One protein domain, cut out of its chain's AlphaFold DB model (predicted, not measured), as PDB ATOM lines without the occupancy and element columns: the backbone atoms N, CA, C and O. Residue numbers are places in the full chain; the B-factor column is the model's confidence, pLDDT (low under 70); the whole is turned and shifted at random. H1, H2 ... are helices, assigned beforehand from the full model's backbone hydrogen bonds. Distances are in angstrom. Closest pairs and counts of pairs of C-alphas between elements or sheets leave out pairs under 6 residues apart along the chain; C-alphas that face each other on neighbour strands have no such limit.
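This is residues 29 to 175 of the 534 residues of an uncharacterized protein of Gammaproteobacteria bacterium (UniProt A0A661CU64). Helices H1 to H4 form an up-and-down bundle, each running against the one before, and H5 packs on H4 after a long unnamed link. The 147 printed residues include five named helices and no named strand: all helix. The whole is compact, with a radius of gyration of the C-alphas of 14.5 A and spans of 41 by 28 by 28 A.

H1, residues 29 to 47, begins at C-alpha 29 (-33.077, -23.527, 1.966). H2 is residues 56 to 74, H3 81 to 105 (36.7 A), H4 110 to 132 (32.5 A). H5, residues 152 to 170, ends at C-alpha 170 (-19.443, -13.552, -16.050).

By closest C-alphas, H1 touches H3 at Asp 34 and Gly 90, 4.0 A. H4, the hub, touches H2 at Leu 60 and Leu 116, 6.2 A, H3 at Ala 103 and Trp 110, 5.2 A, and H5 at Gly 118 and Cys 159, 4.1 A. Every O i to N i+4 pair is within hydrogen-bond range in H1, H4 and H5, 12 of 15 in H2 and 20 of 21 in H3.

The printed part has no cut. The link from H4 to H5 is long. pLDDT is under 70 in residues 69 to 77 and 140 to 152.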
ATOM      1  N   PHE A  29     -33.641 -23.756   3.294       86.94
ATOM      2  CA  PHE A  29     -33.077 -23.527   1.966       86.94
ATOM      3  C   PHE A  29     -31.609 -23.935   1.853       86.94
ATOM      4  O   PHE A  29     -31.242 -24.514   0.832       86.94
ATOM      5  N   TYR A  30     -30.794 -23.728   2.891       88.69
ATOM      6  CA  TYR A  30     -29.442 -24.278   2.951       88.69
ATOM      7  C   TYR A  30     -29.436 -25.789   2.764       88.69
ATOM      8  O   TYR A  30     -28.724 -26.290   1.902       88.69
ATOM      9  N   LYS A  31     -30.246 -26.523   3.538       89.12
ATOM     10  CA  LYS A  31     -30.285 -27.992   3.454       89.12
ATOM     11  C   LYS A  31     -30.685 -28.458   2.056       89.12
ATOM     12  O   LYS A  31     -30.009 -29.307   1.487       89.12
ATOM     13  N   LYS A  32     -31.704 -27.823   1.464       86.50
ATOM     14  CA  LYS A  32     -32.126 -28.092   0.079       86.50
ATOM     15  C   LYS A  32     -30.993 -27.838  -0.924       86.50
ATOM     16  O   LYS A  32     -30.803 -28.625  -1.847       86.50
ATOM     17  N   GLY A  33     -30.238 -26.752  -0.744       89.00
ATOM     18  CA  GLY A  33     -29.051 -26.456  -1.544       89.00
ATOM     19  C   GLY A  33     -27.968 -27.520  -1.385       89.00
ATOM     20  O   GLY A  33     -27.481 -28.042  -2.383       89.00
ATOM     21  N   ASP A  34     -27.619 -27.874  -0.150       90.94
ATOM     22  CA  ASP A  34     -26.567 -28.844   0.183       90.94
ATOM     23  C   ASP A  34     -26.864 -30.247  -0.352       90.94
ATOM     24  O   ASP A  34     -26.020 -30.850  -1.019       90.94
ATOM     25  N   GLU A  35     -28.081 -30.744  -0.135       89.00
ATOM     26  CA  GLU A  35     -28.528 -32.034  -0.657       89.00
ATOM     27  C   GLU A  35     -28.448 -32.076  -2.180       89.00
ATOM     28  O   GLU A  35     -27.909 -33.029  -2.750       89.00
ATOM     29  N   LEU A  36     -28.908 -31.014  -2.846       87.75
ATOM     30  CA  LEU A  36     -28.821 -30.934  -4.292       87.75
ATOM     31  C   LEU A  36     -27.370 -30.856  -4.765       87.75
ATOM     32  O   LEU A  36     -26.990 -31.582  -5.678       87.75
ATOM     33  N   GLY A  37     -26.538 -30.022  -4.141       89.94
ATOM     34  CA  GLY A  37     -25.122 -29.896  -4.488       89.94
ATOM     35  C   GLY A  37     -24.402 -31.239  -4.406       89.94
ATOM     36  O   GLY A  37     -23.678 -31.616  -5.329       89.94
ATOM     37  N   LYS A  38     -24.676 -32.015  -3.351       91.25
ATOM     38  CA  LYS A  38     -24.172 -33.386  -3.201       91.25
ATOM     39  C   LYS A  38     -24.708 -34.310  -4.286       91.25
ATOM     40  O   LYS A  38     -23.922 -35.032  -4.895       91.25
ATOM     41  N   ALA A  39     -26.018 -34.306  -4.527       87.06
ATOM     42  CA  ALA A  39     -26.646 -35.164  -5.527       87.06
ATOM     43  C   ALA A  39     -26.059 -34.919  -6.925       87.06
ATOM     44  O   ALA A  39     -25.717 -35.870  -7.622       87.06
ATOM     45  N   LEU A  40     -25.851 -33.655  -7.299       89.31
ATOM     46  CA  LEU A  40     -25.262 -33.282  -8.583       89.31
ATOM     47  C   LEU A  40     -23.816 -33.705  -8.721       89.31
ATOM     48  O   LEU A  40     -23.461 -34.328  -9.717       89.31
ATOM     49  N   ALA A  41     -22.985 -33.370  -7.733       89.56
ATOM     50  CA  ALA A  41     -21.582 -33.735  -7.789       89.56
ATOM     51  C   ALA A  41     -21.411 -35.257  -7.801       89.56
ATOM     52  O   ALA A  41     -20.623 -35.756  -8.596       89.56
ATOM     53  N   ASN A  42     -22.178 -36.001  -6.996       89.50
ATOM     54  CA  ASN A  42     -22.125 -37.464  -6.994       89.50
ATOM     55  C   ASN A  42     -22.650 -38.061  -8.305       89.50
ATOM     56  O   ASN A  42     -22.033 -38.976  -8.836       89.50
ATOM     57  N   SER A  43     -23.758 -37.546  -8.844       85.75
ATOM     58  CA  SER A  43     -24.312 -38.012 -10.120       85.75
ATOM     59  C   SER A  43     -23.317 -37.795 -11.260       85.75
ATOM     60  O   SER A  43     -22.992 -38.736 -11.982       85.75
ATOM     61  N   ALA A  44     -22.739 -36.593 -11.359       87.38
ATOM     62  CA  ALA A  44     -21.722 -36.287 -12.359       87.38
ATOM     63  C   ALA A  44     -20.448 -37.123 -12.159       87.38
ATOM     64  O   ALA A  44     -19.887 -37.626 -13.128       87.38
ATOM     65  N   TRP A  45     -20.020 -37.327 -10.911       90.00
ATOM     66  CA  TRP A  45     -18.885 -38.188 -10.584       90.00
ATOM     67  C   TRP A  45     -19.106 -39.630 -11.044       90.00
ATOM     68  O   TRP A  45     -18.298 -40.189 -11.783       90.00
ATOM     69  N   ASN A  46     -20.244 -40.209 -10.668       86.94
ATOM     70  CA  ASN A  46     -20.608 -41.578 -11.010       86.94
ATOM     71  C   ASN A  46     -20.776 -41.760 -12.524       86.94
ATOM     72  O   ASN A  46     -20.322 -42.765 -13.067       86.94
ATOM     73  N   ALA A  47     -21.355 -40.777 -13.219       80.94
ATOM     74  CA  ALA A  47     -21.547 -40.814 -14.668       80.94
ATOM     75  C   ALA A  47     -20.227 -40.892 -15.455       80.94
ATOM     76  O   ALA A  47     -20.202 -41.423 -16.564       80.94
ATOM     77  N   MET A  48     -19.121 -40.404 -14.891       83.38
ATOM     78  CA  MET A  48     -17.803 -40.518 -15.518       83.38
ATOM     79  C   MET A  48     -17.095 -41.849 -15.250       83.38
ATOM     80  O   MET A  48     -16.038 -42.081 -15.824       83.38
ATOM     81  N   GLY A  49     -17.647 -42.718 -14.401       83.75
ATOM     82  CA  GLY A  49     -16.967 -43.924 -13.916       83.75
ATOM     83  C   GLY A  49     -16.576 -43.862 -12.440       83.75
ATOM     84  O   GLY A  49     -15.944 -44.786 -11.936       83.75
ATOM     85  N   GLY A  50     -16.972 -42.806 -11.723       86.06
ATOM     86  CA  GLY A  50     -16.843 -42.726 -10.276       86.06
ATOM     87  C   GLY A  50     -15.392 -42.776  -9.806       86.06
ATOM     88  O   GLY A  50     -14.562 -41.969 -10.210       86.06
ATOM     89  N   GLU A  51     -15.088 -43.710  -8.906       81.50
ATOM     90  CA  GLU A  51     -13.778 -43.805  -8.251       81.50
ATOM     91  C   GLU A  51     -12.593 -44.107  -9.184       81.50
ATOM     92  O   GLU A  51     -11.448 -43.935  -8.748       81.50
ATOM     93  N   ASP A  52     -12.861 -44.543 -10.420       84.00
ATOM     94  CA  ASP A  52     -11.851 -44.990 -11.382       84.00
ATOM     95  C   ASP A  52     -11.505 -43.936 -12.458       84.00
ATOM     96  O   ASP A  52     -10.466 -44.062 -13.110       84.00
ATOM     97  N   ASP A  53     -12.318 -42.881 -12.650       82.69
ATOM     98  CA  ASP A  53     -12.050 -41.807 -13.630       82.69
ATOM     99  C   ASP A  53     -11.768 -40.464 -12.930       82.69
ATOM    100  O   ASP A  53     -12.654 -39.791 -12.407       82.69
ATOM    101  N   CYS A  54     -10.502 -40.038 -12.970       85.38
ATOM    102  CA  CYS A  54     -10.029 -38.762 -12.422       85.38
ATOM    103  C   CYS A  54     -10.028 -37.602 -13.437       85.38
ATOM    104  O   CYS A  54      -9.345 -36.586 -13.238       85.38
ATOM    105  N   ASN A  55     -10.762 -37.728 -14.544       86.75
ATOM    106  CA  ASN A  55     -10.849 -36.698 -15.570       86.75
ATOM    107  C   ASN A  55     -11.768 -35.533 -15.153       86.75
ATOM    108  O   ASN A  55     -12.953 -35.475 -15.474       86.75
ATOM    109  N   VAL A  56     -11.179 -34.553 -14.468       80.50
ATOM    110  CA  VAL A  56     -11.876 -33.355 -13.968       80.50
ATOM    111  C   VAL A  56     -12.458 -32.480 -15.088       80.50
ATOM    112  O   VAL A  56     -13.445 -31.782 -14.864       80.50
ATOM    113  N   GLU A  57     -11.906 -32.518 -16.304       81.25
ATOM    114  CA  GLU A  57     -12.467 -31.757 -17.431       81.25
ATOM    115  C   GLU A  57     -13.820 -32.319 -17.871       81.25
ATOM    116  O   GLU A  57     -14.758 -31.552 -18.090       81.25
ATOM    117  N   LYS A  58     -13.964 -33.650 -17.933       83.00
ATOM    118  CA  LYS A  58     -15.276 -34.274 -18.168       83.00
ATOM    119  C   LYS A  58     -16.265 -33.903 -17.062       83.00
ATOM    120  O   LYS A  58     -17.428 -33.639 -17.360       83.00
ATOM    121  N   LEU A  59     -15.795 -33.830 -15.815       83.44
ATOM    122  CA  LEU A  59     -16.642 -33.507 -14.663       83.44
ATOM    123  C   LEU A  59     -17.221 -32.104 -14.789       83.44
ATOM    124  O   LEU A  59     -18.408 -31.900 -14.549       83.44
ATOM    125  N   LEU A  60     -16.386 -31.152 -15.214       77.69
ATOM    126  CA  LEU A  60     -16.803 -29.782 -15.485       77.69
ATOM    127  C   LEU A  60     -17.897 -29.726 -16.555       77.69
ATOM    128  O   LEU A  60     -18.881 -29.016 -16.371       77.69
ATOM    129  N   VAL A  61     -17.739 -30.472 -17.653       80.56
ATOM    130  CA  VAL A  61     -18.726 -30.502 -18.746       80.56
ATOM    131  C   VAL A  61     -20.077 -31.010 -18.237       80.56
ATOM    132  O   VAL A  61     -21.077 -30.314 -18.399       80.56
ATOM    133  N   PHE A  62     -20.098 -32.153 -17.541       79.25
ATOM    134  CA  PHE A  62     -21.332 -32.708 -16.969       79.25
ATOM    135  C   PHE A  62     -21.995 -31.763 -15.960       79.25
ATOM    136  O   PHE A  62     -23.217 -31.609 -15.952       79.25
ATOM    137  N   LEU A  63     -21.201 -31.120 -15.102       80.62
ATOM    138  CA  LEU A  63     -21.735 -30.228 -14.077       80.62
ATOM    139  C   LEU A  63     -22.256 -28.914 -14.646       80.62
ATOM    140  O   LEU A  63     -23.295 -28.453 -14.186       80.62
ATOM    141  N   ASN A  64     -21.599 -28.331 -15.649       75.19
ATOM    142  CA  ASN A  64     -22.085 -27.108 -16.286       75.19
ATOM    143  C   ASN A  64     -23.451 -27.328 -16.949       75.19
ATOM    144  O   ASN A  64     -24.368 -26.540 -16.722       75.19
ATOM    145  N   GLU A  65     -23.630 -28.437 -17.677       75.56
ATOM    146  CA  GLU A  65     -24.924 -28.788 -18.278       75.56
ATOM    147  C   GLU A  65     -26.023 -28.970 -17.220       75.56
ATOM    148  O   GLU A  65     -27.170 -28.559 -17.412       75.56
ATOM    149  N   LYS A  66     -25.694 -29.576 -16.074       74.69
ATOM    150  CA  LYS A  66     -26.664 -29.805 -14.995       74.69
ATOM    151  C   LYS A  66     -26.977 -28.527 -14.210       74.69
ATOM    152  O   LYS A  66     -28.145 -28.290 -13.911       74.69
ATOM    153  N   ILE A  67     -25.991 -27.674 -13.926       72.25
ATOM    154  CA  ILE A  67     -26.198 -26.414 -13.193       72.25
ATOM    155  C   ILE A  67     -27.116 -25.469 -13.968       72.25
ATOM    156  O   ILE A  67     -28.064 -24.955 -13.379       72.25
ATOM    157  N   GLU A  68     -26.927 -25.311 -15.281       70.75
ATOM    158  CA  GLU A  68     -27.812 -24.469 -16.103       70.75
ATOM    159  C   GLU A  68     -29.286 -24.911 -16.033       70.75
ATOM    160  O   GLU A  68     -30.200 -24.084 -16.058       70.75
ATOM    161  N   ASN A  69     -29.541 -26.215 -15.903       67.06
ATOM    162  CA  ASN A  69     -30.901 -26.746 -15.796       67.06
ATOM    163  C   ASN A  69     -31.525 -26.521 -14.410       67.06
ATOM    164  O   ASN A  69     -32.733 -26.317 -14.294       67.06
ATOM    165  N   ILE A  70     -30.706 -26.511 -13.365       63.31
ATOM    166  CA  ILE A  70     -31.132 -26.352 -11.968       63.31
ATOM    167  C   ILE A  70     -31.478 -24.908 -11.646       63.31
ATOM    168  O   ILE A  70     -32.421 -24.638 -10.896       63.31
ATOM    169  N   GLU A  71     -30.758 -23.985 -12.281       64.25
ATOM    170  CA  GLU A  71     -31.019 -22.549 -12.245       64.25
ATOM    171  C   GLU A  71     -32.472 -22.213 -12.629       64.25
ATOM    172  O   GLU A  71     -33.071 -21.313 -12.049       64.25
ATOM    173  N   LEU A  72     -33.082 -22.948 -13.566       60.66
ATOM    174  CA  LEU A  72     -34.448 -22.669 -14.030       60.66
ATOM    175  C   LEU A  72     -35.542 -23.118 -13.057       60.66
ATOM    176  O   LEU A  72     -36.669 -22.618 -13.130       60.66
ATOM    177  N   PHE A  73     -35.237 -24.083 -12.191       57.31
ATOM    178  CA  PHE A  73     -36.243 -24.754 -11.378       57.31
ATOM    179  C   PHE A  73     -36.336 -24.147  -9.981       57.31
ATOM    180  O   PHE A  73     -37.424 -23.855  -9.498       57.31
ATOM    181  N   ILE A  74     -35.195 -23.886  -9.346       59.81
ATOM    182  CA  ILE A  74     -35.185 -23.589  -7.909       59.81
ATOM    183  C   ILE A  74     -35.451 -22.119  -7.607       59.81
ATOM    184  O   ILE A  74     -36.040 -21.795  -6.580       59.81
ATOM    185  N   PHE A  75     -35.117 -21.220  -8.527       66.56
ATOM    186  CA  PHE A  75     -35.388 -19.796  -8.346       66.56
ATOM    187  C   PHE A  75     -36.869 -19.417  -8.512       66.56
ATOM    188  O   PHE A  75     -37.211 -18.254  -8.319       66.56
ATOM    189  N   LYS A  76     -37.755 -20.372  -8.834       65.50
ATOM    190  CA  LYS A  76     -39.206 -20.133  -8.862       65.50
ATOM    191  C   LYS A  76     -39.847 -20.129  -7.474       65.50
ATOM    192  O   LYS A  76     -40.787 -19.372  -7.273       65.50
ATOM    193  N   ASP A  77     -39.306 -20.903  -6.534       62.66
ATOM    194  CA  ASP A  77     -39.910 -21.110  -5.206       62.66
ATOM    195  C   ASP A  77     -39.235 -20.284  -4.097       62.66
ATOM    196  O   ASP A  77     -39.603 -20.379  -2.927       62.66
ATOM    197  N   ILE A  78     -38.200 -19.510  -4.436       74.06
ATOM    198  CA  ILE A  78     -37.446 -18.700  -3.478       74.06
ATOM    199  C   ILE A  78     -37.904 -17.246  -3.594       74.06
ATOM    200  O   ILE A  78     -37.613 -16.560  -4.577       74.06
ATOM    201  N   GLU A  79     -38.601 -16.765  -2.568       73.00
ATOM    202  CA  GLU A  79     -39.174 -15.415  -2.558       73.00
ATOM    203  C   GLU A  79     -38.277 -14.385  -1.853       73.00
ATOM    204  O   GLU A  79     -38.296 -13.204  -2.206       73.00
ATOM    205  N   SER A  80     -37.454 -14.804  -0.880       77.19
ATOM    206  CA  SER A  80     -36.664 -13.877  -0.062       77.19
ATOM    207  C   SER A  80     -35.169 -13.871  -0.396       77.19
ATOM    208  O   SER A  80     -34.547 -14.888  -0.694       77.19
ATOM    209  N   LEU A  81     -34.552 -12.689  -0.280       73.38
ATOM    210  CA  LEU A  81     -33.111 -12.482  -0.475       73.38
ATOM    211  C   LEU A  81     -32.240 -13.371   0.426       73.38
ATOM    212  O   LEU A  81     -31.135 -13.748   0.034       73.38
ATOM    213  N   ASN A  82     -32.694 -13.641   1.651       78.88
ATOM    214  CA  ASN A  82     -31.944 -14.465   2.595       78.88
ATOM    215  C   ASN A  82     -31.970 -15.926   2.152       78.88
ATOM    216  O   ASN A  82     -30.916 -16.552   2.142       78.88
ATOM    217  N   ASP A  83     -33.114 -16.402   1.671       83.75
ATOM    218  CA  ASP A  83     -33.288 -17.771   1.187       83.75
ATOM    219  C   ASP A  83     -32.438 -18.045  -0.059       83.75
ATOM    220  O   ASP A  83     -31.843 -19.112  -0.170       83.75
ATOM    221  N   TYR A  84     -32.277 -17.061  -0.955       83.25
ATOM    222  CA  TYR A  84     -31.353 -17.177  -2.093       83.25
ATOM    223  C   TYR A  84     -29.899 -17.360  -1.650       83.25
ATOM    224  O   TYR A  84     -29.178 -18.188  -2.208       83.25
ATOM    225  N   ASN A  85     -29.449 -16.574  -0.668       84.94
ATOM    226  CA  ASN A  85     -28.083 -16.689  -0.159       84.94
ATOM    227  C   ASN A  85     -27.891 -18.003   0.604       84.94
ATOM    228  O   ASN A  85     -26.863 -18.650   0.435       84.94
ATOM    229  N   ASP A  86     -28.875 -18.400   1.410       86.81
ATOM    230  CA  ASP A  86     -28.852 -19.630   2.200       86.81
ATOM    231  C   ASP A  86     -28.817 -20.869   1.299       86.81
ATOM    232  O   ASP A  86     -27.929 -21.711   1.424       86.81
ATOM    233  N   TYR A  87     -29.687 -20.900   0.287       87.88
ATOM    234  CA  TYR A  87     -29.680 -21.906  -0.768       87.88
ATOM    235  C   TYR A  87     -28.338 -21.964  -1.511       87.88
ATOM    236  O   TYR A  87     -27.778 -23.041  -1.706       87.88
ATOM    237  N   GLY A  88     -27.788 -20.806  -1.895       86.44
ATOM    238  CA  GLY A  88     -26.481 -20.722  -2.547       86.44
ATOM    239  C   GLY A  88     -25.335 -21.263  -1.702       86.44
ATOM    240  O   GLY A  88     -24.463 -21.951  -2.230       86.44
ATOM    241  N   ASN A  89     -25.350 -20.976  -0.398       86.19
ATOM    242  CA  ASN A  89     -24.374 -21.494   0.559       86.19
ATOM    243  C   ASN A  89     -24.432 -23.011   0.627       86.19
ATOM    244  O   ASN A  89     -23.408 -23.662   0.433       86.19
ATOM    245  N   GLY A  90     -25.637 -23.553   0.821       88.69
ATOM    246  CA  GLY A  90     -25.865 -24.988   0.820       88.69
ATOM    247  C   GLY A  90     -25.362 -25.627  -0.469       88.69
ATOM    248  O   GLY A  90     -24.551 -26.542  -0.426       88.69
ATOM    249  N   LEU A  91     -25.758 -25.095  -1.628       88.56
ATOM    250  CA  LEU A  91     -25.382 -25.651  -2.930       88.56
ATOM    251  C   LEU A  91     -23.866 -25.701  -3.141       88.56
ATOM    252  O   LEU A  91     -23.332 -26.728  -3.565       88.56
ATOM    253  N   VAL A  92     -23.164 -24.611  -2.826       87.19
ATOM    254  CA  VAL A  92     -21.701 -24.550  -2.936       87.19
ATOM    255  C   VAL A  92     -21.034 -25.518  -1.961       87.19
ATOM    256  O   VAL A  92     -20.081 -26.196  -2.347       87.19
ATOM    257  N   GLU A  93     -21.525 -25.619  -0.727       87.06
ATOM    258  CA  GLU A  93     -20.989 -26.542   0.275       87.06
ATOM    259  C   GLU A  93     -21.203 -28.006  -0.115       87.06
ATOM    260  O   GLU A  93     -20.258 -28.796  -0.081       87.06
ATOM    261  N   GLY A  94     -22.401 -28.351  -0.587       88.75
ATOM    262  CA  GLY A  94     -22.738 -29.690  -1.045       88.75
ATOM    263  C   GLY A  94     -21.839 -30.147  -2.192       88.75
ATOM    264  O   GLY A  94     -21.224 -31.214  -2.101       88.75
ATOM    265  N   LEU A  95     -21.671 -29.300  -3.217       88.94
ATOM    266  CA  LEU A  95     -20.729 -29.533  -4.321       88.94
ATOM    267  C   LEU A  95     -19.296 -29.715  -3.803       88.94
ATOM    268  O   LEU A  95     -18.615 -30.694  -4.121       88.94
ATOM    269  N   THR A  96     -18.851 -28.787  -2.957       85.44
ATOM    270  CA  THR A  96     -17.493 -28.768  -2.408       85.44
ATOM    271  C   THR A  96     -17.195 -30.022  -1.584       85.44
ATOM    272  O   THR A  96     -16.111 -30.595  -1.702       85.44
ATOM    273  N   SER A  97     -18.156 -30.497  -0.790       87.38
ATOM    274  CA  SER A  97     -18.004 -31.692   0.046       87.38
ATOM    275  C   SER A  97     -17.695 -32.947  -0.777       87.38
ATOM    276  O   SER A  97     -16.923 -33.805  -0.343       87.38
ATOM    277  N   VAL A  98     -18.247 -33.035  -1.991       88.50
ATOM    278  CA  VAL A  98     -17.974 -34.123  -2.933       88.50
ATOM    279  C   VAL A  98     -16.656 -33.875  -3.668       88.50
ATOM    280  O   VAL A  98     -15.843 -34.790  -3.760       88.50
ATOM    281  N   PHE A  99     -16.364 -32.639  -4.091       87.56
ATOM    282  CA  PHE A  99     -15.073 -32.301  -4.710       87.56
ATOM    283  C   PHE A  99     -13.873 -32.584  -3.812       87.56
ATOM    284  O   PHE A  99     -12.833 -33.008  -4.303       87.56
ATOM    285  N   VAL A 100     -14.002 -32.424  -2.497       83.88
ATOM    286  CA  VAL A 100     -12.942 -32.813  -1.558       83.88
ATOM    287  C   VAL A 100     -12.686 -34.320  -1.600       83.88
ATOM    288  O   VAL A 100     -11.529 -34.740  -1.624       83.88
ATOM    289  N   LYS A 101     -13.740 -35.144  -1.662       86.25
ATOM    290  CA  LYS A 101     -13.604 -36.607  -1.798       86.25
ATOM    291  C   LYS A 101     -12.941 -36.978  -3.124       86.25
ATOM    292  O   LYS A 101     -12.052 -37.823  -3.159       86.25
ATOM    293  N   ILE A 102     -13.333 -36.288  -4.190       85.81
ATOM    294  CA  ILE A 102     -12.778 -36.432  -5.537       85.81
ATOM    295  C   ILE A 102     -11.294 -36.085  -5.562       85.81
ATOM    296  O   ILE A 102     -10.485 -36.885  -6.015       85.81
ATOM    297  N   ALA A 103     -10.916 -34.921  -5.034       83.69
ATOM    298  CA  ALA A 103      -9.526 -34.487  -4.980       83.69
ATOM    299  C   ALA A 103      -8.672 -35.449  -4.143       83.69
ATOM    300  O   ALA A 103      -7.527 -35.725  -4.491       83.69
ATOM    301  N   HIS A 104      -9.250 -36.016  -3.082       82.38
ATOM    302  CA  HIS A 104      -8.582 -37.030  -2.279       82.38
ATOM    303  C   HIS A 104      -8.338 -38.334  -3.048       82.38
ATOM    304  O   HIS A 104      -7.266 -38.926  -2.920       82.38
ATOM    305  N   ARG A 105      -9.307 -38.779  -3.854       86.12
ATOM    306  CA  ARG A 105      -9.143 -39.956  -4.715       86.12
ATOM    307  C   ARG A 105      -8.158 -39.682  -5.853       86.12
ATOM    308  O   ARG A 105      -7.316 -40.519  -6.154       86.12
ATOM    309  N   CYS A 106      -8.218 -38.484  -6.421       84.38
ATOM    310  CA  CYS A 106      -7.406 -38.027  -7.541       84.38
ATOM    311  C   CYS A 106      -6.223 -37.190  -7.061       84.38
ATOM    312  O   CYS A 106      -6.123 -36.001  -7.374       84.38
ATOM    313  N   GLN A 107      -5.327 -37.821  -6.298       80.00
ATOM    314  CA  GLN A 107      -4.236 -37.146  -5.585       80.00
ATOM    315  C   GLN A 107      -3.302 -36.317  -6.480       80.00
ATOM    316  O   GLN A 107      -2.651 -35.402  -5.983       80.00
ATOM    317  N   ASP A 108      -3.271 -36.574  -7.786       82.00
ATOM    318  CA  ASP A 108      -2.440 -35.835  -8.740       82.00
ATOM    319  C   ASP A 108      -3.146 -34.614  -9.355       82.00
ATOM    320  O   ASP A 108      -2.531 -33.853 -10.099       82.00
ATOM    321  N   ASN A 109      -4.432 -34.388  -9.051       84.31
ATOM    322  CA  ASN A 109      -5.255 -33.381  -9.729       84.31
ATOM    323  C   ASN A 109      -5.946 -32.372  -8.792       84.31
ATOM    324  O   ASN A 109      -6.973 -31.788  -9.141       84.31
ATOM    325  N   TRP A 110      -5.384 -32.106  -7.608       85.12
ATOM    326  CA  TRP A 110      -5.931 -31.115  -6.664       85.12
ATOM    327  C   TRP A 110      -6.137 -29.729  -7.283       85.12
ATOM    328  O   TRP A 110      -7.125 -29.064  -6.983       85.12
ATOM    329  N   GLU A 111      -5.215 -29.288  -8.142       87.44
ATOM    330  CA  GLU A 111      -5.321 -27.994  -8.821       87.44
ATOM    331  C   GLU A 111      -6.501 -27.972  -9.801       87.44
ATOM    332  O   GLU A 111      -7.245 -26.993  -9.842       87.44
ATOM    333  N   GLY A 112      -6.705 -29.052 -10.564       88.25
ATOM    334  CA  GLY A 112      -7.831 -29.175 -11.488       88.25
ATOM    335  C   GLY A 112      -9.165 -29.174 -10.753       88.25
ATOM    336  O   GLY A 112     -10.056 -28.405 -11.112       88.25
ATOM    337  N   VAL A 113      -9.286 -29.963  -9.679       86.94
ATOM    338  CA  VAL A 113     -10.510 -29.989  -8.859       86.94
ATOM    339  C   VAL A 113     -10.743 -28.632  -8.187       86.94
ATOM    340  O   VAL A 113     -11.873 -28.154  -8.138       86.94
ATOM    341  N   GLY A 114      -9.677 -27.962  -7.741       87.62
ATOM    342  CA  GLY A 114      -9.748 -26.596  -7.223       87.62
ATOM    343  C   GLY A 114     -10.293 -25.616  -8.260       87.62
ATOM    344  O   GLY A 114     -11.243 -24.893  -7.972       87.62
ATOM    345  N   LYS A 115      -9.762 -25.622  -9.492       89.56
ATOM    346  CA  LYS A 115     -10.276 -24.789 -10.595       89.56
ATOM    347  C   LYS A 115     -11.758 -25.063 -10.858       89.56
ATOM    348  O   LYS A 115     -12.532 -24.113 -10.930       89.56
ATOM    349  N   LEU A 116     -12.149 -26.332 -10.949       87.88
ATOM    350  CA  LEU A 116     -13.545 -26.735 -11.130       87.88
ATOM    351  C   LEU A 116     -14.444 -26.146 -10.033       87.88
ATOM    352  O   LEU A 116     -15.426 -25.472 -10.340       87.88
ATOM    353  N   ALA A 117     -14.082 -26.339  -8.765       87.75
ATOM    354  CA  ALA A 117     -14.845 -25.809  -7.639       87.75
ATOM    355  C   ALA A 117     -14.974 -24.277  -7.705       87.75
ATOM    356  O   ALA A 117     -16.058 -23.736  -7.494       87.75
ATOM    357  N   GLY A 118     -13.887 -23.583  -8.058       88.00
ATOM    358  CA  GLY A 118     -13.878 -22.129  -8.201       88.00
ATOM    359  C   GLY A 118     -14.773 -21.636  -9.335       88.00
ATOM    360  O   GLY A 118     -15.489 -20.650  -9.175       88.00
ATOM    361  N   GLU A 119     -14.767 -22.331 -10.471       89.50
ATOM    362  CA  GLU A 119     -15.629 -22.018 -11.611       89.50
ATOM    363  C   GLU A 119     -17.109 -22.176 -11.255       89.50
ATOM    364  O   GLU A 119     -17.877 -21.235 -11.435       89.50
ATOM    365  N   LEU A 120     -17.501 -23.302 -10.660       87.06
ATOM    366  CA  LEU A 120     -18.900 -23.555 -10.299       87.06
ATOM    367  C   LEU A 120     -19.391 -22.605  -9.202       87.06
ATOM    368  O   LEU A 120     -20.496 -22.069  -9.292       87.06
ATOM    369  N   ALA A 121     -18.554 -22.324  -8.200       87.38
ATOM    370  CA  ALA A 121     -18.873 -21.322  -7.191       87.38
ATOM    371  C   ALA A 121     -19.068 -19.931  -7.822       87.38
ATOM    372  O   ALA A 121     -19.970 -19.200  -7.411       87.38
ATOM    373  N   ALA A 122     -18.283 -19.570  -8.846       88.38
ATOM    374  CA  ALA A 122     -18.452 -18.312  -9.573       88.38
ATOM    375  C   ALA A 122     -19.768 -18.265 -10.359       88.38
ATOM    376  O   ALA A 122     -20.448 -17.239 -10.326       88.38
ATOM    377  N   HIS A 123     -20.158 -19.368 -11.007       88.00
ATOM    378  CA  HIS A 123     -21.462 -19.493 -11.662       88.00
ATOM    379  C   HIS A 123     -22.602 -19.254 -10.663       88.00
ATOM    380  O   HIS A 123     -23.418 -18.351 -10.864       88.00
ATOM    381  N   ILE A 124     -22.605 -19.975  -9.536       86.00
ATOM    382  CA  ILE A 124     -23.636 -19.845  -8.496       86.00
ATOM    383  C   ILE A 124     -23.660 -18.418  -7.926       86.00
ATOM    384  O   ILE A 124     -24.725 -17.802  -7.838       86.00
ATOM    385  N   PHE A 125     -22.492 -17.847  -7.612       87.81
ATOM    386  CA  PHE A 125     -22.358 -16.466  -7.141       87.81
ATOM    387  C   PHE A 125     -22.955 -15.458  -8.118       87.81
ATOM    388  O   PHE A 125     -23.759 -14.612  -7.717       87.81
ATOM    389  N   CYS A 126     -22.570 -15.534  -9.391       88.31
ATOM    390  CA  CYS A 126     -23.032 -14.597 -10.403       88.31
ATOM    391  C   CYS A 126     -24.537 -14.699 -10.611       88.31
ATOM    392  O   CYS A 126     -25.212 -13.676 -10.704       88.31
ATOM    393  N   ARG A 127     -25.079 -15.917 -10.628       86.31
ATOM    394  CA  ARG A 127     -26.514 -16.144 -10.791       86.31
ATOM    395  C   ARG A 127     -27.328 -15.607  -9.638       86.31
ATOM    396  O   ARG A 127     -28.250 -14.832  -9.874       86.31
ATOM    397  N   ILE A 128     -26.954 -15.954  -8.409       85.44
ATOM    398  CA  ILE A 128     -27.639 -15.431  -7.229       85.44
ATOM    399  C   ILE A 128     -27.544 -13.913  -7.237       85.44
ATOM    400  O   ILE A 128     -28.567 -13.257  -7.083       85.44
ATOM    401  N   SER A 129     -26.362 -13.352  -7.517       87.88
ATOM    402  CA  SER A 129     -26.162 -11.900  -7.539       87.88
ATOM    403  C   SER A 129     -27.041 -11.189  -8.571       87.88
ATOM    404  O   SER A 129     -27.633 -10.149  -8.277       87.88
ATOM    405  N   LEU A 130     -27.166 -11.764  -9.773       88.12
ATOM    406  CA  LEU A 130     -28.053 -11.269 -10.826       88.12
ATOM    407  C   LEU A 130     -29.521 -11.331 -10.399       88.12
ATOM    408  O   LEU A 130     -30.239 -10.344 -10.551       88.12
ATOM    409  N   GLN A 131     -29.941 -12.457  -9.824       85.94
ATOM    410  CA  GLN A 131     -31.315 -12.687  -9.393       85.94
ATOM    411  C   GLN A 131     -31.726 -11.725  -8.271       85.94
ATOM    412  O   GLN A 131     -32.779 -11.093  -8.337       85.94
ATOM    413  N   ILE A 132     -30.856 -11.534  -7.277       85.75
ATOM    414  CA  ILE A 132     -31.114 -10.639  -6.145       85.75
ATOM    415  C   ILE A 132     -30.771  -9.168  -6.428       85.75
ATOM    416  O   ILE A 132     -30.995  -8.305  -5.574       85.75
ATOM    417  N   LYS A 133     -30.189  -8.877  -7.602       89.06
ATOM    418  CA  LYS A 133     -29.667  -7.561  -8.024       89.06
ATOM    419  C   LYS A 133     -28.717  -6.919  -7.001       89.06
ATOM    420  O   LYS A 133     -28.642  -5.696  -6.881       89.06
ATOM    421  N   LYS A 134     -28.002  -7.741  -6.237       88.00
ATOM    422  CA  LYS A 134     -27.068  -7.360  -5.164       88.00
ATOM    423  C   LYS A 134     -25.922  -8.362  -5.135       88.00
ATOM    424  O   LYS A 134     -26.032  -9.442  -5.690       88.00
ATOM    425  N   VAL A 135     -24.829  -8.023  -4.462       87.62
ATOM    426  CA  VAL A 135     -23.727  -8.969  -4.249       87.62
ATOM    427  C   VAL A 135     -24.220 -10.131  -3.378       87.62
ATOM    428  O   VAL A 135     -24.636  -9.902  -2.237       87.62
ATOM    429  N   ALA A 136     -24.184 -11.353  -3.912       83.94
ATOM    430  CA  ALA A 136     -24.523 -12.560  -3.166       83.94
ATOM    431  C   ALA A 136     -23.563 -12.752  -1.985       83.94
ATOM    432  O   ALA A 136     -22.352 -12.551  -2.096       83.94
ATOM    433  N   LYS A 137     -24.104 -13.155  -0.837       83.56
ATOM    434  CA  LYS A 137     -23.328 -13.459   0.369       83.56
ATOM    435  C   LYS A 137     -23.093 -14.959   0.444       83.56
ATOM    436  O   LYS A 137     -23.668 -15.625   1.304       83.56
ATOM    437  N   ILE A 138     -22.255 -15.462  -0.461       74.62
ATOM    438  CA  ILE A 138     -21.875 -16.872  -0.448       74.62
ATOM    439  C   ILE A 138     -20.746 -17.091   0.560       74.62
ATOM    440  O   ILE A 138     -19.658 -16.534   0.429       74.62
ATOM    441  N   ARG A 139     -21.025 -17.888   1.586       73.12
ATOM    442  CA  ARG A 139     -20.096 -18.368   2.602       73.12
ATOM    443  C   ARG A 139     -19.928 -19.865   2.378       73.12
ATOM    444  O   ARG A 139     -20.837 -20.631   2.668       73.12
ATOM    445  N   ASN A 140     -18.774 -20.276   1.872       65.62
ATOM    446  CA  ASN A 140     -18.451 -21.693   1.764       65.62
ATOM    447  C   ASN A 140     -17.800 -22.147   3.075       65.62
ATOM    448  O   ASN A 140     -16.631 -21.826   3.276       65.62
ATOM    449  N   LYS A 141     -18.507 -22.834   3.984       65.69
ATOM    450  CA  LYS A 141     -17.847 -23.399   5.174       65.69
ATOM    451  C   LYS A 141     -17.002 -24.580   4.727       65.69
ATOM    452  O   LYS A 141     -17.464 -25.705   4.575       65.69
ATOM    453  N   PHE A 142     -15.724 -24.306   4.536       62.84
ATOM    454  CA  PHE A 142     -14.770 -25.353   4.252       62.84
ATOM    455  C   PHE A 142     -14.258 -25.871   5.587       62.84
ATOM    456  O   PHE A 142     -13.611 -25.120   6.317       62.84
ATOM    457  N   ASP A 143     -14.545 -27.131   5.924       63.00
ATOM    458  CA  ASP A 143     -14.010 -27.728   7.146       63.00
ATOM    459  C   ASP A 143     -12.479 -27.788   7.054       63.00
ATOM    460  O   ASP A 143     -11.875 -28.615   6.363       63.00
ATOM    461  N   THR A 144     -11.842 -26.842   7.739       56.38
ATOM    462  CA  THR A 144     -10.397 -26.666   7.757       56.38
ATOM    463  C   THR A 144      -9.688 -27.760   8.547       56.38
ATOM    464  O   THR A 144      -8.482 -27.918   8.330       56.38
ATOM    465  N   ASN A 145     -10.416 -28.512   9.385       55.56
ATOM    466  CA  ASN A 145      -9.913 -29.585  10.245       55.56
ATOM    467  C   ASN A 145      -9.887 -30.951   9.557       55.56
ATOM    468  O   ASN A 145      -9.452 -31.942  10.155       55.56
ATOM    469  N   ASN A 146     -10.328 -31.026   8.302       58.00
ATOM    470  CA  ASN A 146     -10.318 -32.272   7.567       58.00
ATOM    471  C   ASN A 146      -8.866 -32.748   7.339       58.00
ATOM    472  O   ASN A 146      -8.102 -32.143   6.585       58.00
ATOM    473  N   LYS A 147      -8.469 -33.828   8.030       53.22
ATOM    474  CA  LYS A 147      -7.081 -34.327   8.149       53.22
ATOM    475  C   LYS A 147      -6.434 -34.757   6.825       53.22
ATOM    476  O   LYS A 147      -5.228 -34.977   6.785       53.22
ATOM    477  N   TYR A 148      -7.199 -34.859   5.743       55.72
ATOM    478  CA  TYR A 148      -6.742 -35.366   4.445       55.72
ATOM    479  C   TYR A 148      -6.042 -34.316   3.555       55.72
ATOM    480  O   TYR A 148      -5.857 -34.538   2.361       55.72
ATOM    481  N   PHE A 149      -5.637 -33.172   4.114       57.06
ATOM    482  CA  PHE A 149      -5.319 -31.954   3.363       57.06
ATOM    483  C   PHE A 149      -3.822 -31.574   3.332       57.06
ATOM    484  O   PHE A 149      -3.440 -30.443   3.629       57.06
ATOM    485  N   ILE A 150      -2.943 -32.495   2.924       52.72
ATOM    486  CA  ILE A 150      -1.496 -32.203   2.768       52.72
ATOM    487  C   ILE A 150      -1.231 -31.245   1.578       52.72
ATOM    488  O   ILE A 150      -0.273 -30.479   1.590       52.72
ATOM    489  N   SER A 151      -2.131 -31.187   0.591       63.97
ATOM    490  CA  SER A 151      -2.055 -30.328  -0.610       63.97
ATOM    491  C   SER A 151      -3.030 -29.137  -0.591       63.97
ATOM    492  O   SER A 151      -3.328 -28.540  -1.631       63.97
ATOM    493  N   LYS A 152      -3.498 -28.744   0.604       68.62
ATOM    494  CA  LYS A 152      -4.504 -27.691   0.849       68.62
ATOM    495  C   LYS A 152      -4.271 -26.419   0.054       68.62
ATOM    496  O   LYS A 152      -5.184 -25.905  -0.579       68.62
ATOM    497  N   ASN A 153      -3.029 -25.968  -0.010       78.31
ATOM    498  CA  ASN A 153      -2.704 -24.706  -0.659       78.31
ATOM    499  C   ASN A 153      -2.905 -24.739  -2.181       78.31
ATOM    500  O   ASN A 153      -3.293 -23.716  -2.741       78.31
ATOM    501  N   ALA A 154      -2.688 -25.883  -2.844       80.50
ATOM    502  CA  ALA A 154      -2.844 -25.997  -4.294       80.50
ATOM    503  C   ALA A 154      -4.320 -25.921  -4.700       80.50
ATOM    504  O   ALA A 154      -4.686 -25.081  -5.519       80.50
ATOM    505  N   TYR A 155      -5.174 -26.727  -4.059       82.50
ATOM    506  CA  TYR A 155      -6.623 -26.701  -4.282       82.50
ATOM    507  C   TYR A 155      -7.207 -25.307  -4.025       82.50
ATOM    508  O   TYR A 155      -7.889 -24.741  -4.875       82.50
ATOM    509  N   ILE A 156      -6.889 -24.728  -2.863       82.38
ATOM    510  CA  ILE A 156      -7.397 -23.420  -2.441       82.38
ATOM    511  C   ILE A 156      -6.982 -22.332  -3.421       82.38
ATOM    512  O   ILE A 156      -7.824 -21.574  -3.894       82.38
ATOM    513  N   SER A 157      -5.683 -22.251  -3.719       85.00
ATOM    514  CA  SER A 157      -5.155 -21.184  -4.570       85.00
ATOM    515  C   SER A 157      -5.755 -21.269  -5.967       85.00
ATOM    516  O   SER A 157      -6.114 -20.245  -6.545       85.00
ATOM    517  N   ALA A 158      -5.909 -22.488  -6.485       88.19
ATOM    518  CA  ALA A 158      -6.536 -22.745  -7.770       88.19
ATOM    519  C   ALA A 158      -8.023 -22.366  -7.778       88.19
ATOM    520  O   ALA A 158      -8.478 -21.718  -8.722       88.19
ATOM    521  N   CYS A 159      -8.755 -22.705  -6.714       87.25
ATOM    522  CA  CYS A 159     -10.164 -22.361  -6.557       87.25
ATOM    523  C   CYS A 159     -10.380 -20.852  -6.493       87.25
ATOM    524  O   CYS A 159     -11.136 -20.314  -7.297       87.25
ATOM    525  N   GLU A 160      -9.659 -20.142  -5.621       86.31
ATOM    526  CA  GLU A 160      -9.757 -18.681  -5.507       86.31
ATOM    527  C   GLU A 160      -9.397 -17.980  -6.820       86.31
ATOM    528  O   GLU A 160     -10.122 -17.099  -7.287       86.31
ATOM    529  N   ALA A 161      -8.281 -18.384  -7.441       89.25
ATOM    530  CA  ALA A 161      -7.820 -17.781  -8.685       89.25
ATOM    531  C   ALA A 161      -8.846 -17.976  -9.808       89.25
ATOM    532  O   ALA A 161      -9.167 -17.025 -10.532       89.25
ATOM    533  N   LYS A 162      -9.383 -19.195  -9.938       91.81
ATOM    534  CA  LYS A 162     -10.368 -19.514 -10.967       91.81
ATOM    535  C   LYS A 162     -11.700 -18.829 -10.688       91.81
ATOM    536  O   LYS A 162     -12.186 -18.162 -11.598       91.81
ATOM    537  N   PHE A 163     -12.211 -18.868  -9.456       89.19
ATOM    538  CA  PHE A 163     -13.417 -18.143  -9.047       89.19
ATOM    539  C   PHE A 163     -13.332 -16.670  -9.441       89.19
ATOM    540  O   PHE A 163     -14.174 -16.173 -10.186       89.19
ATOM    541  N   HIS A 164     -12.276 -15.977  -9.008       88.75
ATOM    542  CA  HIS A 164     -12.131 -14.547  -9.263       88.75
ATOM    543  C   HIS A 164     -12.066 -14.248 -10.767       88.75
ATOM    544  O   HIS A 164     -12.695 -13.303 -11.250       88.75
ATOM    545  N   SER A 165     -11.329 -15.063 -11.532       92.06
ATOM    546  CA  SER A 165     -11.265 -14.919 -12.991       92.06
ATOM    547  C   SER A 165     -12.623 -15.152 -13.665       92.06
ATOM    548  O   SER A 165     -12.999 -14.389 -14.553       92.06
ATOM    549  N   SER A 166     -13.387 -16.144 -13.200       91.75
ATOM    550  CA  SER A 166     -14.703 -16.500 -13.726       91.75
ATOM    551  C   SER A 166     -15.743 -15.426 -13.409       91.75
ATOM    552  O   SER A 166     -16.411 -14.954 -14.326       91.75
ATOM    553  N   VAL A 167     -15.819 -14.934 -12.167       89.94
ATOM    554  CA  VAL A 167     -16.732 -13.837 -11.792       89.94
ATOM    555  C   VAL A 167     -16.419 -12.569 -12.585       89.94
ATOM    556  O   VAL A 167     -17.336 -11.894 -13.055       89.94
ATOM    557  N   LYS A 168     -15.133 -12.259 -12.809       91.62
ATOM    558  CA  LYS A 168     -14.729 -11.097 -13.616       91.62
ATOM    559  C   LYS A 168     -15.251 -11.184 -15.049       91.62
ATOM    560  O   LYS A 168     -15.588 -10.154 -15.625       91.62
ATOM    561  N   ASN A 169     -15.334 -12.388 -15.601       93.31
ATOM    562  CA  ASN A 169     -15.820 -12.606 -16.958       93.31
ATOM    563  C   ASN A 169     -17.352 -12.677 -17.028       93.31
ATOM    564  O   ASN A 169     -17.937 -12.172 -17.979       93.31
ATOM    565  N   MET A 170     -18.001 -13.283 -16.032       88.44
ATOM    566  CA  MET A 170     -19.443 -13.552 -16.050       88.44
ATOM    567  C   MET A 170     -20.282 -12.393 -15.507       88.44
ATOM    568  O   MET A 170     -21.360 -12.117 -16.025       88.44
ATOM    569  N   CYS A 171     -19.827 -11.724 -14.444       90.19
ATOM    570  CA  CYS A 171     -20.632 -10.735 -13.729       90.19
ATOM    571  C   CYS A 171     -19.782  -9.646 -13.038       90.19
ATOM    572  O   CYS A 171     -19.932  -9.343 -11.852       90.19
ATOM    573  N   SER A 172     -18.892  -9.014 -13.810       90.44
ATOM    574  CA  SER A 172     -17.930  -7.995 -13.345       90.44
ATOM    575  C   SER A 172     -18.531  -6.844 -12.529       90.44
ATOM    576  O   SER A 172     -17.861  -6.287 -11.658       90.44
ATOM    577  N   THR A 173     -19.799  -6.500 -12.763       90.44
ATOM    578  CA  THR A 173     -20.525  -5.457 -12.026       90.44
ATOM    579  C   THR A 173     -20.615  -5.735 -10.525       90.44
ATOM    580  O   THR A 173     -20.626  -4.790  -9.735       90.44
ATOM    581  N   PHE A 174     -20.617  -7.005 -10.107       84.38
ATOM    582  CA  PHE A 174     -20.696  -7.393  -8.695       84.38
ATOM    583  C   PHE A 174     -19.329  -7.523  -8.008       84.38
ATOM    584  O   PHE A 174     -19.283  -7.580  -6.783       84.38
ATOM    585  N   LEU A 175     -18.225  -7.501  -8.765       77.44
ATOM    586  CA  LEU A 175     -16.849  -7.534  -8.240       77.44
ATOM    587  C   LEU A 175     -16.373  -6.166  -7.734       77.44
ATOM    588  O   LEU A 175     -15.655  -6.079  -6.743       77.44
TER     589      LEU A 175